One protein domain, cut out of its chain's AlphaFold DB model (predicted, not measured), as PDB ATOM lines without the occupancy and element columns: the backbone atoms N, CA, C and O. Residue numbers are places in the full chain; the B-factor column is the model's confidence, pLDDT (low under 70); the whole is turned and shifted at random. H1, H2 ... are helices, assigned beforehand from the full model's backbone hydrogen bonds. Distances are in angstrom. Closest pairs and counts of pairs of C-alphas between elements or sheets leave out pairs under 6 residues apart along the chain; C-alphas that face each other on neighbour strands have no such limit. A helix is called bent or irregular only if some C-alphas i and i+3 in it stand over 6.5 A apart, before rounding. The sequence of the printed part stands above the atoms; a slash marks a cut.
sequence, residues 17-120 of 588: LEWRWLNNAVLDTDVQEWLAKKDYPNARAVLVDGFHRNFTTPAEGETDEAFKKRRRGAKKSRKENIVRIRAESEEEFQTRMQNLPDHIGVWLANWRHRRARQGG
ATOM      1  N   LEU A  17      29.179  29.375  -3.742       93.06
ATOM      2  CA  LEU A  17      29.813  29.016  -2.469       93.06
ATOM      3  C   LEU A  17      29.285  27.680  -1.941       93.06
ATOM      4  O   LEU A  17      30.070  26.785  -1.655       93.06
ATOM      5  N   GLU A  18      27.967  27.507  -1.939       95.69
ATOM      6  CA  GLU A  18      27.288  26.258  -1.575       95.69
ATOM      7  C   GLU A  18      27.727  25.090  -2.463       95.69
ATOM      8  O   GLU A  18      28.000  23.993  -1.987       95.69
ATOM      9  N   TRP A  19      27.871  25.329  -3.770       94.25
ATOM     10  CA  TRP A  19      28.372  24.320  -4.696       94.25
ATOM     11  C   TRP A  19      29.818  23.928  -4.388       94.25
ATOM     12  O   TRP A  19      30.169  22.753  -4.489       94.25
ATOM     13  N   ARG A  20      30.682  24.890  -4.039       93.19
ATOM     14  CA  ARG A  20      32.058  24.599  -3.605       93.19
ATOM     15  C   ARG A  20      32.056  23.782  -2.320       93.19
ATOM     16  O   ARG A  20      32.739  22.768  -2.282       93.19
ATOM     17  N   TRP A  21      31.242  24.181  -1.345       97.12
ATOM     18  CA  TRP A  21      31.072  23.449  -0.097       97.12
ATOM     19  C   TRP A  21      30.630  22.008  -0.358       97.12
ATOM     20  O   TRP A  21      31.333  21.099   0.053       97.12
ATOM     21  N   LEU A  22      29.584  21.775  -1.160       97.12
ATOM     22  CA  LEU A  22      29.116  20.424  -1.501       97.12
ATOM     23  C   LEU A  22      30.200  19.558  -2.162       97.12
ATOM     24  O   LEU A  22      30.300  18.369  -1.870       97.12
ATOM     25  N   ASN A  23      31.021  20.125  -3.057       94.69
ATOM     26  CA  ASN A  23      32.115  19.367  -3.680       94.69
ATOM     27  C   ASN A  23      33.230  18.998  -2.693       94.69
ATOM     28  O   ASN A  23      33.928  18.023  -2.955       94.69
ATOM     29  N   ASN A  24      33.401  19.758  -1.610       95.75
ATOM     30  CA  ASN A  24      34.353  19.442  -0.552       95.75
ATOM     31  C   ASN A  24      33.725  18.472   0.455       95.75
ATOM     32  O   ASN A  24      34.279  17.407   0.673       95.75
ATOM     33  N   ALA A  25      32.525  18.779   0.951       97.62
ATOM     34  CA  ALA A  25      31.799  17.986   1.940       97.62
ATOM     35  C   ALA A  25      31.499  16.562   1.457       97.62
ATOM     36  O   ALA A  25      31.509  15.612   2.230       97.62
ATOM     37  N   VAL A  26      31.276  16.364   0.151       97.12
ATOM     38  CA  VAL A  26      31.117  15.003  -0.380       97.12
ATOM     39  C   VAL A  26      32.386  14.168  -0.225       97.12
ATOM     40  O   VAL A  26      32.276  12.951  -0.227       97.12
ATOM     41  N   LEU A  27      33.569  14.781  -0.122       95.75
ATOM     42  CA  LEU A  27      34.851  14.099   0.074       95.75
ATOM     43  C   LEU A  27      35.160  13.820   1.549       95.75
ATOM     44  O   LEU A  27      36.120  13.097   1.807       95.75
ATOM     45  N   ASP A  28      34.363  14.345   2.482       97.69
ATOM     46  CA  ASP A  28      34.534  14.089   3.910       97.69
ATOM     47  C   ASP A  28      34.398  12.592   4.209       97.69
ATOM     48  O   ASP A  28      33.620  11.873   3.566       97.69
ATOM     49  N   THR A  29      35.161  12.119   5.198       97.56
ATOM     50  CA  THR A  29      35.276  10.695   5.543       97.56
ATOM     51  C   THR A  29      33.914  10.071   5.839       97.56
ATOM     52  O   THR A  29      33.601   9.019   5.285       97.56
ATOM     53  N   ASP A  30      33.072  10.759   6.612       97.81
ATOM     54  CA  ASP A  30      31.741  10.280   6.999       97.81
ATOM     55  C   ASP A  30      30.839  10.084   5.773       97.81
ATOM     56  O   ASP A  30      30.171   9.060   5.617       97.81
ATOM     57  N   VAL A  31      30.853  11.041   4.839       97.62
ATOM     58  CA  VAL A  31      30.058  10.954   3.605       97.62
ATOM     59  C   VAL A  31      30.615   9.864   2.687       97.62
ATOM     60  O   VAL A  31      29.843   9.101   2.098       97.62
ATOM     61  N   GLN A  32      31.943   9.748   2.568       97.31
ATOM     62  CA  GLN A  32      32.577   8.682   1.789       97.31
ATOM     63  C   GLN A  32      32.290   7.288   2.367       97.31
ATOM     64  O   GLN A  32      32.099   6.363   1.578       97.31
ATOM     65  N   GLU A  33      32.190   7.127   3.690       97.88
ATOM     66  CA  GLU A  33      31.844   5.851   4.330       97.88
ATOM     67  C   GLU A  33      30.452   5.366   3.892       97.88
ATOM     68  O   GLU A  33      30.297   4.232   3.424       97.88
ATOM     69  N   TRP A  34      29.444   6.241   3.946       98.06
ATOM     70  CA  TRP A  34      28.090   5.921   3.480       98.06
ATOM     71  C   TRP A  34      28.037   5.674   1.968       98.06
ATOM     72  O   TRP A  34      27.374   4.744   1.498       98.06
ATOM     73  N   LEU A  35      28.787   6.455   1.184       96.81
ATOM     74  CA  LEU A  35      28.883   6.259  -0.263       96.81
ATOM     75  C   LEU A  35      29.552   4.929  -0.637       96.81
ATOM     76  O   LEU A  35      29.114   4.293  -1.601       96.81
ATOM     77  N   ALA A  36      30.565   4.490   0.114       95.06
ATOM     78  CA  ALA A  36      31.228   3.200  -0.074       95.06
ATOM     79  C   ALA A  36      30.273   2.032   0.210       95.06
ATOM     80  O   ALA A  36      30.218   1.077  -0.568       95.06
ATOM     81  N   LYS A  37      29.434   2.160   1.247       97.44
ATOM     82  CA  LYS A  37      28.347   1.218   1.570       97.44
ATOM     83  C   LYS A  37      27.163   1.280   0.590       97.44
ATOM     84  O   LYS A  37      26.250   0.467   0.688       97.44
ATOM     85  N   LYS A  38      27.182   2.209  -0.378       96.25
ATOM     86  CA  LYS A  38      26.080   2.512  -1.317       96.25
ATOM     87  C   LYS A  38      24.783   2.952  -0.620       96.25
ATOM     88  O   LYS A  38      23.705   2.836  -1.203       96.25
ATOM     89  N   ASP A  39      24.891   3.503   0.583       97.62
ATOM     90  CA  ASP A  39      23.770   3.994   1.382       97.62
ATOM     91  C   ASP A  39      23.570   5.500   1.155       97.62
ATOM     92  O   ASP A  39      24.041   6.374   1.889       97.62
ATOM     93  N   TYR A  40      22.919   5.814   0.037       96.38
ATOM     94  CA  TYR A  40      22.716   7.193  -0.406       96.38
ATOM     95  C   TYR A  40      21.778   8.024   0.480       96.38
ATOM     96  O   TYR A  40      22.046   9.221   0.609       96.38
ATOM     97  N   PRO A  41      20.698   7.471   1.071       98.00
ATOM     98  CA  PRO A  41      19.861   8.214   2.008       98.00
ATOM     99  C   PRO A  41      20.646   8.752   3.209       98.00
ATOM    100  O   PRO A  41      20.522   9.937   3.518       98.00
ATOM    101  N   ASN A  42      21.516   7.937   3.813       98.12
ATOM    102  CA  ASN A  42      22.327   8.372   4.951       98.12
ATOM    103  C   ASN A  42      23.417   9.370   4.537       98.12
ATOM    104  O   ASN A  42      23.573  10.405   5.182       98.12
ATOM    105  N   ALA A  43      24.082   9.162   3.393       98.00
ATOM    106  CA  ALA A  43      25.009  10.159   2.841       98.00
ATOM    107  C   ALA A  43      24.323  11.517   2.579       98.00
ATOM    108  O   ALA A  43      24.897  12.576   2.833       98.00
ATOM    109  N   ARG A  44      23.078  11.497   2.081       98.19
ATOM    110  CA  ARG A  44      22.252  12.697   1.881       98.19
ATOM    111  C   ARG A  44      21.928  13.371   3.213       98.19
ATOM    112  O   ARG A  44      22.043  14.588   3.270       98.19
ATOM    113  N   ALA A  45      21.545  12.620   4.244       98.19
ATOM    114  CA  ALA A  45      21.240  13.175   5.565       98.19
ATOM    115  C   ALA A  45      22.454  13.903   6.169       98.19
ATOM    116  O   ALA A  45      22.336  15.065   6.542       98.19
ATOM    117  N   VAL A  46      23.643  13.286   6.129       98.31
ATOM    118  CA  VAL A  46      24.891  13.911   6.615       98.31
ATOM    119  C   VAL A  46      25.200  15.213   5.865       98.31
ATOM    120  O   VAL A  46      25.556  16.221   6.477       98.31
ATOM    121  N   LEU A  47      25.023  15.227   4.538       98.19
ATOM    122  CA  LEU A  47      25.219  16.436   3.733       98.19
ATOM    123  C   LEU A  47      24.180  17.523   4.035       98.19
ATOM    124  O   LEU A  47      24.540  18.696   4.050       98.19
ATOM    125  N   VAL A  48      22.915  17.162   4.262       98.31
ATOM    126  CA  VAL A  48      21.847  18.105   4.641       98.31
ATOM    127  C   VAL A  48      22.163  18.753   5.989       98.31
ATOM    128  O   VAL A  48      22.149  19.979   6.090       98.31
ATOM    129  N   ASP A  49      22.532  17.957   6.991       98.19
ATOM    130  CA  ASP A  49      22.877  18.453   8.324       98.19
ATOM    131  C   ASP A  49      24.104  19.369   8.282       98.19
ATOM    132  O   ASP A  49      24.104  20.461   8.857       98.19
ATOM    133  N   GLY A  50      25.147  18.958   7.554       97.81
ATOM    134  CA  GLY A  50      26.330  19.782   7.327       97.81
ATOM    135  C   GLY A  50      25.993  21.097   6.623       97.81
ATOM    136  O   GLY A  50      26.554  22.140   6.963       97.81
ATOM    137  N   PHE A  51      25.048  21.076   5.682       98.19
ATOM    138  CA  PHE A  51      24.635  22.263   4.944       98.19
ATOM    139  C   PHE A  51      23.899  23.252   5.854       98.19
ATOM    140  O   PHE A  51      24.264  24.427   5.870       98.19
ATOM    141  N   HIS A  52      22.938  22.792   6.665       98.00
ATOM    142  CA  HIS A  52      22.223  23.648   7.622       98.00
ATOM    143  C   HIS A  52      23.157  24.319   8.635       98.00
ATOM    144  O   HIS A  52      22.927  25.464   9.016       98.00
ATOM    145  N   ARG A  53      24.238  23.643   9.047       98.00
ATOM    146  CA  ARG A  53      25.243  24.220   9.956       98.00
ATOM    147  C   ARG A  53      26.094  25.309   9.301       98.00
ATOM    148  O   ARG A  53      26.504  26.239   9.985       98.00
ATOM    149  N   ASN A  54      26.397  25.180   8.008       97.94
ATOM    150  CA  ASN A  54      27.286  26.108   7.296       97.94
ATOM    151  C   ASN A  54      26.550  27.302   6.675       97.94
ATOM    152  O   ASN A  54      27.154  28.354   6.476       97.94
ATOM    153  N   PHE A  55      25.266  27.147   6.351       97.62
ATOM    154  CA  PHE A  55      24.463  28.169   5.683       97.62
ATOM    155  C   PHE A  55      23.228  28.481   6.526       97.62
ATOM    156  O   PHE A  55      22.156  27.930   6.297       97.62
ATOM    157  N   THR A  56      23.401  29.359   7.519       97.81
ATOM    158  CA  THR A  56      22.353  29.740   8.483       97.81
ATOM    159  C   THR A  56      21.606  31.017   8.109       97.81
ATOM    160  O   THR A  56      20.581  31.315   8.712       97.81
ATOM    161  N   THR A  57      22.119  31.789   7.151       97.62
ATOM    162  CA  THR A  57      21.557  33.076   6.726       97.62
ATOM    163  C   THR A  57      21.227  33.063   5.233       97.62
ATOM    164  O   THR A  57      21.908  32.360   4.473       97.62
ATOM    165  N   PRO A  58      20.249  33.874   4.782       97.69
ATOM    166  CA  PRO A  58      19.964  34.055   3.364       97.69
ATOM    167  C   PRO A  58      21.216  34.417   2.569       97.69
ATOM    168  O   PRO A  58      22.088  35.155   3.035       97.69
ATOM    169  N   ALA A  59      21.317  33.887   1.351       95.56
ATOM    170  CA  ALA A  59      22.482  34.136   0.517       95.56
ATOM    171  C   ALA A  59      22.528  35.598   0.046       95.56
ATOM    172  O   ALA A  59      21.584  36.099  -0.578       95.56
ATOM    173  N   GLU A  60      23.673  36.248   0.257       96.31
ATOM    174  CA  GLU A  60      23.935  37.581  -0.276       96.31
ATOM    175  C   GLU A  60      23.843  37.608  -1.811       96.31
ATOM    176  O   GLU A  60      24.133  36.632  -2.517       96.31
ATOM    177  N   GLY A  61      23.430  38.760  -2.341       94.94
ATOM    178  CA  GLY A  61      23.403  38.999  -3.780       94.94
ATOM    179  C   GLY A  61      24.806  38.975  -4.386       94.94
ATOM    180  O   GLY A  61      25.806  39.270  -3.736       94.94
ATOM    181  N   GLU A  62      24.903  38.647  -5.672       94.38
ATOM    182  CA  GLU A  62      26.196  38.653  -6.362       94.38
ATOM    183  C   GLU A  62      26.718  40.090  -6.503       94.38
ATOM    184  O   GLU A  62      26.009  40.981  -6.984       94.38
ATOM    185  N   THR A  63      27.974  40.326  -6.112       96.00
ATOM    186  CA  THR A  63      28.638  41.627  -6.284       96.00
ATOM    187  C   THR A  63      28.816  41.967  -7.767       96.00
ATOM    188  O   THR A  63      28.905  41.083  -8.627       96.00
ATOM    189  N   ASP A  64      28.894  43.259  -8.098       96.12
ATOM    190  CA  ASP A  64      29.048  43.702  -9.491       96.12
ATOM    191  C   ASP A  64      30.322  43.165 -10.146       96.12
ATOM    192  O   ASP A  64      30.335  42.824 -11.333       96.12
ATOM    193  N   GLU A  65      31.394  43.032  -9.368       95.38
ATOM    194  CA  GLU A  65      32.655  42.460  -9.827       95.38
ATOM    195  C   GLU A  65      32.525  40.972 -10.154       95.38
ATOM    196  O   GLU A  65      32.965  40.530 -11.223       95.38
ATOM    197  N   ALA A  66      31.865  40.200  -9.283       91.50
ATOM    198  CA  ALA A  66      31.613  38.781  -9.506       91.50
ATOM    199  C   ALA A  66      30.732  38.561 -10.745       91.50
ATOM    200  O   ALA A  66      31.063  37.732 -11.602       91.50
ATOM    201  N   PHE A  67      29.686  39.379 -10.911       94.50
ATOM    202  CA  PHE A  67      28.821  39.347 -12.086       94.50
ATOM    203  C   PHE A  67      29.590  39.672 -13.374       94.50
ATOM    204  O   PHE A  67      29.534  38.909 -14.346       94.50
ATOM    205  N   LYS A  68      30.372  40.763 -13.388       95.06
ATOM    206  CA  LYS A  68      31.221  41.140 -14.532       95.06
ATOM    207  C   LYS A  68      32.216  40.031 -14.871       95.06
ATOM    208  O   LYS A  68      32.359  39.684 -16.046       95.06
ATOM    209  N   LYS A  69      32.860  39.423 -13.868       92.62
ATOM    210  CA  LYS A  69      33.795  38.298 -14.042       92.62
ATOM    211  C   LYS A  69      33.101  37.085 -14.665       92.62
ATOM    212  O   LYS A  69      33.594  36.538 -15.655       92.62
ATOM    213  N   ARG A  70      31.921  36.708 -14.163       91.12
ATOM    214  CA  ARG A  70      31.110  35.603 -14.697       91.12
ATOM    215  C   ARG A  70      30.642  35.868 -16.130       91.12
ATOM    216  O   ARG A  70      30.742  34.982 -16.979       91.12
ATOM    217  N   ARG A  71      30.193  37.090 -16.431       93.88
ATOM    218  CA  ARG A  71      29.757  37.506 -17.776       93.88
ATOM    219  C   ARG A  71      30.914  37.535 -18.779       93.88
ATOM    220  O   ARG A  71      30.733  37.113 -19.922       93.88
ATOM    221  N   ARG A  72      32.115  37.969 -18.369       93.44
ATOM    222  CA  ARG A  72      33.333  37.935 -19.205       93.44
ATOM    223  C   ARG A  72      33.743  36.505 -19.563       93.44
ATOM    224  O   ARG A  72      34.041  36.255 -20.727       93.44
ATOM    225  N   GLY A  73      33.686  35.582 -18.599       87.50
ATOM    226  CA  GLY A  73      34.041  34.168 -18.795       87.50
ATOM    227  C   GLY A  73      33.015  33.335 -19.576       87.50
ATOM    228  O   GLY A  73      33.294  32.196 -19.946       87.50
ATOM    229  N   ALA A  74      31.820  33.864 -19.839       89.56
ATOM    230  CA  ALA A  74      30.781  33.141 -20.559       89.56
ATOM    231  C   ALA A  74      30.956  33.187 -22.086       89.56
ATOM    232  O   ALA A  74      31.394  34.184 -22.663       89.56
ATOM    233  N   LYS A  75      30.528  32.114 -22.763       91.44
ATOM    234  CA  LYS A  75      30.458  32.056 -24.234       91.44
ATOM    235  C   LYS A  75      29.553  33.167 -24.777       91.44
ATOM    236  O   LYS A  75      28.534  33.455 -24.158       91.44
ATOM    237  N   LYS A  76      29.874  33.719 -25.960       93.50
ATOM    238  CA  LYS A  76      29.133  34.833 -26.595       93.50
ATOM    239  C   LYS A  76      27.615  34.600 -26.612       93.50
ATOM    240  O   LYS A  76      26.886  35.444 -26.116       93.50
ATOM    241  N   SER A  77      27.163  33.417 -27.033       92.81
ATOM    242  CA  SER A  77      25.737  33.040 -27.069       92.81
ATOM    243  C   SER A  77      25.042  32.960 -25.703       92.81
ATOM    244  O   SER A  77      23.822  32.921 -25.635       92.81
ATOM    245  N   ARG A  78      25.798  32.897 -24.601       90.31
ATOM    246  CA  ARG A  78      25.256  32.862 -23.235       90.31
ATOM    247  C   ARG A  78      25.343  34.211 -22.529       90.31
ATOM    248  O   ARG A  78      24.743  34.344 -21.471       90.31
ATOM    249  N   LYS A  79      26.086  35.187 -23.067       93.31
ATOM    250  CA  LYS A  79      26.317  36.479 -22.400       93.31
ATOM    251  C   LYS A  79      25.038  37.292 -22.212       93.31
ATOM    252  O   LYS A  79      24.956  38.013 -21.225       93.31
ATOM    253  N   GLU A  80      24.085  37.168 -23.133       92.31
ATOM    254  CA  GLU A  80      22.791  37.868 -23.096       92.31
ATOM    255  C   GLU A  80      21.845  37.280 -22.047       92.31
ATOM    256  O   GLU A  80      21.133  38.015 -21.378       92.31
ATOM    257  N   ASN A  81      21.911  35.967 -21.825       91.81
ATOM    258  CA  ASN A  81      21.027  35.299 -20.872       91.81
ATOM    259  C   ASN A  81      21.483  35.450 -19.417       91.81
ATOM    260  O   ASN A  81      20.702  35.163 -18.518       91.81
ATOM    261  N   ILE A  82      22.726  35.880 -19.168       92.06
ATOM    262  CA  ILE A  82      23.312  35.967 -17.825       92.06
ATOM    263  C   ILE A  82      22.719  37.140 -17.041       92.06
ATOM    264  O   ILE A  82      23.075  38.293 -17.263       92.06
ATOM    265  N   VAL A  83      21.870  36.812 -16.066       94.62
ATOM    266  CA  VAL A  83      21.271  37.754 -15.108       94.62
ATOM    267  C   VAL A  83      22.065  37.736 -13.801       94.62
ATOM    268  O   VAL A  83      22.612  36.693 -13.411       94.62
ATOM    269  N   ARG A  84      22.166  38.903 -13.156       94.38
ATOM    270  CA  ARG A  84      22.786  39.069 -11.837       94.38
ATOM    271  C   ARG A  84      21.976  38.309 -10.793       94.38
ATOM    272  O   ARG A  84      20.748  38.332 -10.811       94.38
ATOM    273  N   ILE A  85      22.660  37.604  -9.904       94.25
ATOM    274  CA  ILE A  85      21.989  36.876  -8.829       94.25
ATOM    275  C   ILE A  85      21.509  37.883  -7.773       94.25
ATOM    276  O   ILE A  85      22.336  38.582  -7.186       94.25
ATOM    277  N   ARG A  86      20.190  37.952  -7.543       95.88
ATOM    278  CA  ARG A  86      19.601  38.765  -6.467       95.88
ATOM    279  C   ARG A  86      19.909  38.177  -5.091       95.88
ATOM    280  O   ARG A  86      20.047  36.954  -4.979       95.88
ATOM    281  N   ALA A  87      19.987  39.051  -4.088       96.62
ATOM    282  CA  ALA A  87      19.975  38.635  -2.692       96.62
ATOM    283  C   ALA A  87      18.690  37.849  -2.414       96.62
ATOM    284  O   ALA A  87      17.632  38.170  -2.960       96.62
ATOM    285  N   GLU A  88      18.827  36.777  -1.650       96.69
ATOM    286  CA  GLU A  88      17.717  35.911  -1.271       96.69
ATOM    287  C   GLU A  88      16.928  36.548  -0.121       96.69
ATOM    288  O   GLU A  88      17.531  37.088   0.807       96.69
ATOM    289  N   SER A  89      15.594  36.518  -0.185       97.88
ATOM    290  CA  SER A  89      14.762  36.925   0.956       97.88
ATOM    291  C   SER A  89      14.706  35.818   2.012       97.88
ATOM    292  O   SER A  89      14.964  34.654   1.714       97.88
ATOM    293  N   GLU A  90      14.325  36.155   3.246       97.88
ATOM    294  CA  GLU A  90      14.179  35.157   4.315       97.88
ATOM    295  C   GLU A  90      13.154  34.070   3.941       97.88
ATOM    296  O   GLU A  90      13.408  32.883   4.113       97.88
ATOM    297  N   GLU A  91      12.027  34.448   3.332       97.75
ATOM    298  CA  GLU A  91      11.002  33.496   2.876       97.75
ATOM    299  C   GLU A  91      11.521  32.546   1.785       97.75
ATOM    300  O   GLU A  91      11.243  31.342   1.811       97.75
ATOM    301  N   GLU A  92      12.307  33.070   0.835       96.62
ATOM    302  CA  GLU A  92      12.963  32.264  -0.198       96.62
ATOM    303  C   GLU A  92      13.971  31.300   0.427       96.62
ATOM    304  O   GLU A  92      13.982  30.120   0.076       96.62
ATOM    305  N   PHE A  93      14.762  31.780   1.391       97.38
ATOM    306  CA  PHE A  93      15.737  30.977   2.114       97.38
ATOM    307  C   PHE A  93      15.070  29.835   2.884       97.38
ATOM    308  O   PHE A  93      15.467  28.683   2.722       97.38
ATOM    309  N   GLN A  94      14.010  30.113   3.648       97.88
ATOM    310  CA  GLN A  94      13.264  29.091   4.389       97.88
ATOM    311  C   GLN A  94      12.641  28.056   3.446       97.88
ATOM    312  O   GLN A  94      12.792  26.849   3.649       97.88
ATOM    313  N   THR A  95      12.018  28.507   2.354       97.81
ATOM    314  CA  THR A  95      11.456  27.614   1.325       97.81
ATOM    315  C   THR A  95      12.546  26.755   0.683       97.81
ATOM    316  O   THR A  95      12.360  25.562   0.428       97.81
ATOM    317  N   ARG A  96      13.722  27.334   0.431       96.75
ATOM    318  CA  ARG A  96      14.875  26.614  -0.102       96.75
ATOM    319  C   ARG A  96      15.403  25.589   0.898       96.75
ATOM    320  O   ARG A  96      15.665  24.459   0.500       96.75
ATOM    321  N   MET A  97      15.513  25.944   2.176       97.81
ATOM    322  CA  MET A  97      15.952  25.049   3.249       97.81
ATOM    323  C   MET A  97      14.997  23.866   3.441       97.81
ATOM    324  O   MET A  97      15.460  22.742   3.602       97.81
ATOM    325  N   GLN A  98      13.684  24.073   3.313       97.81
ATOM    326  CA  GLN A  98      12.693  22.986   3.353       97.81
ATOM    327  C   GLN A  98      12.869  21.989   2.195       97.81
ATOM    328  O   GLN A  98      12.776  20.779   2.393       97.81
ATOM    329  N   ASN A  99      13.179  22.482   0.992       97.69
ATOM    330  CA  ASN A  99      13.380  21.654  -0.204       97.69
ATOM    331  C   ASN A  99      14.824  21.128  -0.356       97.69
ATOM    332  O   ASN A  99      15.127  20.360  -1.275       97.69
ATOM    333  N   LEU A 100      15.737  21.536   0.529       97.69
ATOM    334  CA  LEU A 100      17.164  21.222   0.461       97.69
ATOM    335  C   LEU A 100      17.455  19.716   0.364       97.69
ATOM    336  O   LEU A 100      18.283  19.347  -0.479       97.69
ATOM    337  N   PRO A 101      16.788  18.829   1.135       98.25
ATOM    338  CA  PRO A 101      17.044  17.401   1.046       98.25
ATOM    339  C   PRO A 101      16.888  16.872  -0.384       98.25
ATOM    340  O   PRO A 101      17.770  16.163  -0.876       98.25
ATOM    341  N   ASP A 102      15.805  17.225  -1.077       97.81
ATOM    342  CA  ASP A 102      15.524  16.697  -2.417       97.81
ATOM    343  C   ASP A 102      16.551  17.186  -3.436       97.81
ATOM    344  O   ASP A 102      17.069  16.405  -4.244       97.81
ATOM    345  N   HIS A 103      16.939  18.457  -3.337       97.50
ATOM    346  CA  HIS A 103      17.965  19.030  -4.196       97.50
ATOM    347  C   HIS A 103      19.360  18.446  -3.940       97.50
ATOM    348  O   HIS A 103      20.090  18.206  -4.908       97.50
ATOM    349  N   ILE A 104      19.727  18.145  -2.686       97.94
ATOM    350  CA  ILE A 104      20.969  17.421  -2.367       97.94
ATOM    351  C   ILE A 104      20.909  15.991  -2.919       97.94
ATOM    352  O   ILE A 104      21.890  15.528  -3.500       97.94
ATOM    353  N   GLY A 105      19.760  15.314  -2.841       97.38
ATOM    354  CA  GLY A 105      19.566  13.990  -3.441       97.38
ATOM    355  C   GLY A 105      19.806  13.981  -4.957       97.38
ATOM    356  O   GLY A 105      20.600  13.182  -5.467       97.38
ATOM    357  N   VAL A 106      19.187  14.917  -5.683       96.69
ATOM    358  CA  VAL A 106      19.389  15.090  -7.134       96.69
ATOM    359  C   VAL A 106      20.840  15.463  -7.450       96.69
ATOM    360  O   VAL A 106      21.427  14.964  -8.419       96.69
ATOM    361  N   TRP A 107      21.449  16.332  -6.642       96.44
ATOM    362  CA  TRP A 107      22.846  16.719  -6.802       96.44
ATOM    363  C   TRP A 107      23.794  15.532  -6.628       96.44
ATOM    364  O   TRP A 107      24.650  15.323  -7.492       96.44
ATOM    365  N   LEU A 108      23.610  14.727  -5.580       97.06
ATOM    366  CA  LEU A 108      24.450  13.576  -5.254       97.06
ATOM    367  C   LEU A 108      24.351  12.495  -6.336       97.06
ATOM    368  O   LEU A 108      25.371  11.969  -6.788       97.06
ATOM    369  N   ALA A 109      23.142  12.232  -6.844       96.12
ATOM    370  CA  ALA A 109      22.931  11.337  -7.981       96.12
ATOM    371  C   ALA A 109      23.695  11.818  -9.230       96.12
ATOM    372  O   ALA A 109      24.434  11.051  -9.858       96.12
ATOM    373  N   ASN A 110      23.589  13.108  -9.564       94.06
ATOM    374  CA  ASN A 110      24.308  13.713 -10.687       94.06
ATOM    375  C   ASN A 110      25.827  13.733 -10.483       94.06
ATOM    376  O   ASN A 110      26.588  13.550 -11.436       94.06
ATOM    377  N   TRP A 111      26.295  13.983  -9.261       93.62
ATOM    378  CA  TRP A 111      27.707  13.915  -8.906       93.62
ATOM    379  C   TRP A 111      28.242  12.493  -9.088       93.62
ATOM    380  O   TRP A 111      29.257  12.327  -9.758       93.62
ATOM    381  N   ARG A 112      27.513  11.464  -8.641       92.50
ATOM    382  CA  ARG A 112      27.881  10.055  -8.846       92.50
ATOM    383  C   ARG A 112      27.974   9.702 -10.324       92.50
ATOM    384  O   ARG A 112      28.967   9.123 -10.750       92.50
ATOM    385  N   HIS A 113      26.980  10.081 -11.127       88.94
ATOM    386  CA  HIS A 113      27.032   9.856 -12.573       88.94
ATOM    387  C   HIS A 113      28.214  10.578 -13.223       88.94
ATOM    388  O   HIS A 113      28.856  10.024 -14.114       88.94
ATOM    389  N   ARG A 114      28.545  11.793 -12.770       85.81
ATOM    390  CA  ARG A 114      29.740  12.511 -13.227       85.81
ATOM    391  C   ARG A 114      31.025  11.821 -12.789       85.81
ATOM    392  O   ARG A 114      31.890  11.660 -13.636       85.81
ATOM    393  N   ARG A 115      31.142  11.366 -11.539       85.69
ATOM    394  CA  ARG A 115      32.312  10.634 -11.029       85.69
ATOM    395  C   ARG A 115      32.497   9.311 -11.769       85.69
ATOM    396  O   ARG A 115      33.600   9.018 -12.205       85.69
ATOM    397  N   ALA A 116      31.416   8.573 -12.021       83.31
ATOM    398  CA  ALA A 116      31.436   7.356 -12.832       83.31
ATOM    399  C   ALA A 116      31.842   7.627 -14.292       83.31
ATOM    400  O   ALA A 116      32.534   6.812 -14.887       83.31
ATOM    401  N   ARG A 117      31.462   8.779 -14.867       78.00
ATOM    402  CA  ARG A 117      31.922   9.218 -16.200       78.00
ATOM    403  C   ARG A 117      33.352   9.752 -16.199       78.00
ATOM    404  O   ARG A 117      34.040   9.589 -17.189       78.00
ATOM    405  N   GLN A 118      33.806  10.379 -15.118       74.12
ATOM    406  CA  GLN A 118      35.195  10.820 -14.959       74.12
ATOM    407  C   GLN A 118      36.134   9.629 -14.736       74.12
ATOM    408  O   GLN A 118      37.246   9.637 -15.247       74.12
ATOM    409  N   GLY A 119      35.660   8.580 -14.057       65.44
ATOM    410  CA  GLY A 119      36.269   7.246 -14.075       65.44
ATOM    411  C   GLY A 119      35.943   6.446 -15.345       65.44
ATOM    412  O   GLY A 119      36.456   5.349 -15.542       65.44
ATOM    413  N   GLY A 120      35.094   6.990 -16.217       48.34
ATOM    414  CA  GLY A 120      34.595   6.359 -17.429       48.34
ATOM    415  C   GLY A 120      35.558   6.593 -18.576       48.34
ATOM    416  O   GLY A 120      35.474   7.616 -19.243       48.34
TER     417      GLY A 120
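AT A GLANCE: This is residues 17 to 120 of the 588 residues of an uncharacterized protein of Ganoderma sinense ZZ0214-1 (UniProt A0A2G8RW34). The model is an open, flat U of helices: H3 and H5a make its base, the arm H5b one limb, and H4 with the returning stretch 74 to 89 the other. The helical hairpin H2 and H3 lies at the H5b side, H1 reaches into the gap, and the end of H5b sticks out at residues 113 to 118, followed by 119 and 120. The printed part has 104 residues with five named helices, H1 to H5 in order, and no named strand; the class is all helix. It is loose, with a radius of gyration of the C-alphas of 16.2 A and spans of 44 by 37 by 19 A.

IN THESE COORDINATES: H1, residues 17 to 25, begins with C-alpha 17 at (29.813, 29.016, -2.469). H2 holds residues 29 to 36, and H3, residues 40 to 54, is 20.9 A long. H4, residues 64 to 73, is 14.2 A long. H5, residues 90 to 118, was assigned as one helix by its hydrogen bonds but is bent: C-alphas 98 and 101 are 7.4 A apart. Its arms are H5a, residues 90 to 98, and H5b, residues 101 to 118, 25.1 A long and ending with C-alpha 118 at (35.195, 10.820, -14.959).

HOW THE PARTS SIT: H3 is the hub. With residues 47 to 50 alone it only just touches H1, with 3 pairs of C-alphas within 8 A, the closest those of Ala 25 and Leu 47, 7.0 A apart. H2 and H3 form a hairpin at a shallow tilt of 23 degrees, closest at the C-alphas of Val 31 and Ala 43, 5.2 A. H5b touches H3 with residues 101 to 108 alone, at a steep tilt of 66 degrees, closest at the C-alphas of Val 48 and Pro 101, 6.0 A. H5a and H3 are close but not clearly touching, with the C-alphas of His 52 and Met 97 closest at 7.8 A. The helix packing is mostly crossed, only just, with 1 of 3 pairs at a shallow tilt. H4 touches no helix. In H1, H2, H3, H4, H5a and H5b every O i to N i+4 pair is within hydrogen-bond range.

THE WHOLE: The two C-alphas farthest apart, those of Lys 37 and Glu 80, are 44.5 A apart. The printed part has no cut, and the link from H4 to H5, 16 residues, is long. Residues 119 to 120 have pLDDT under 70.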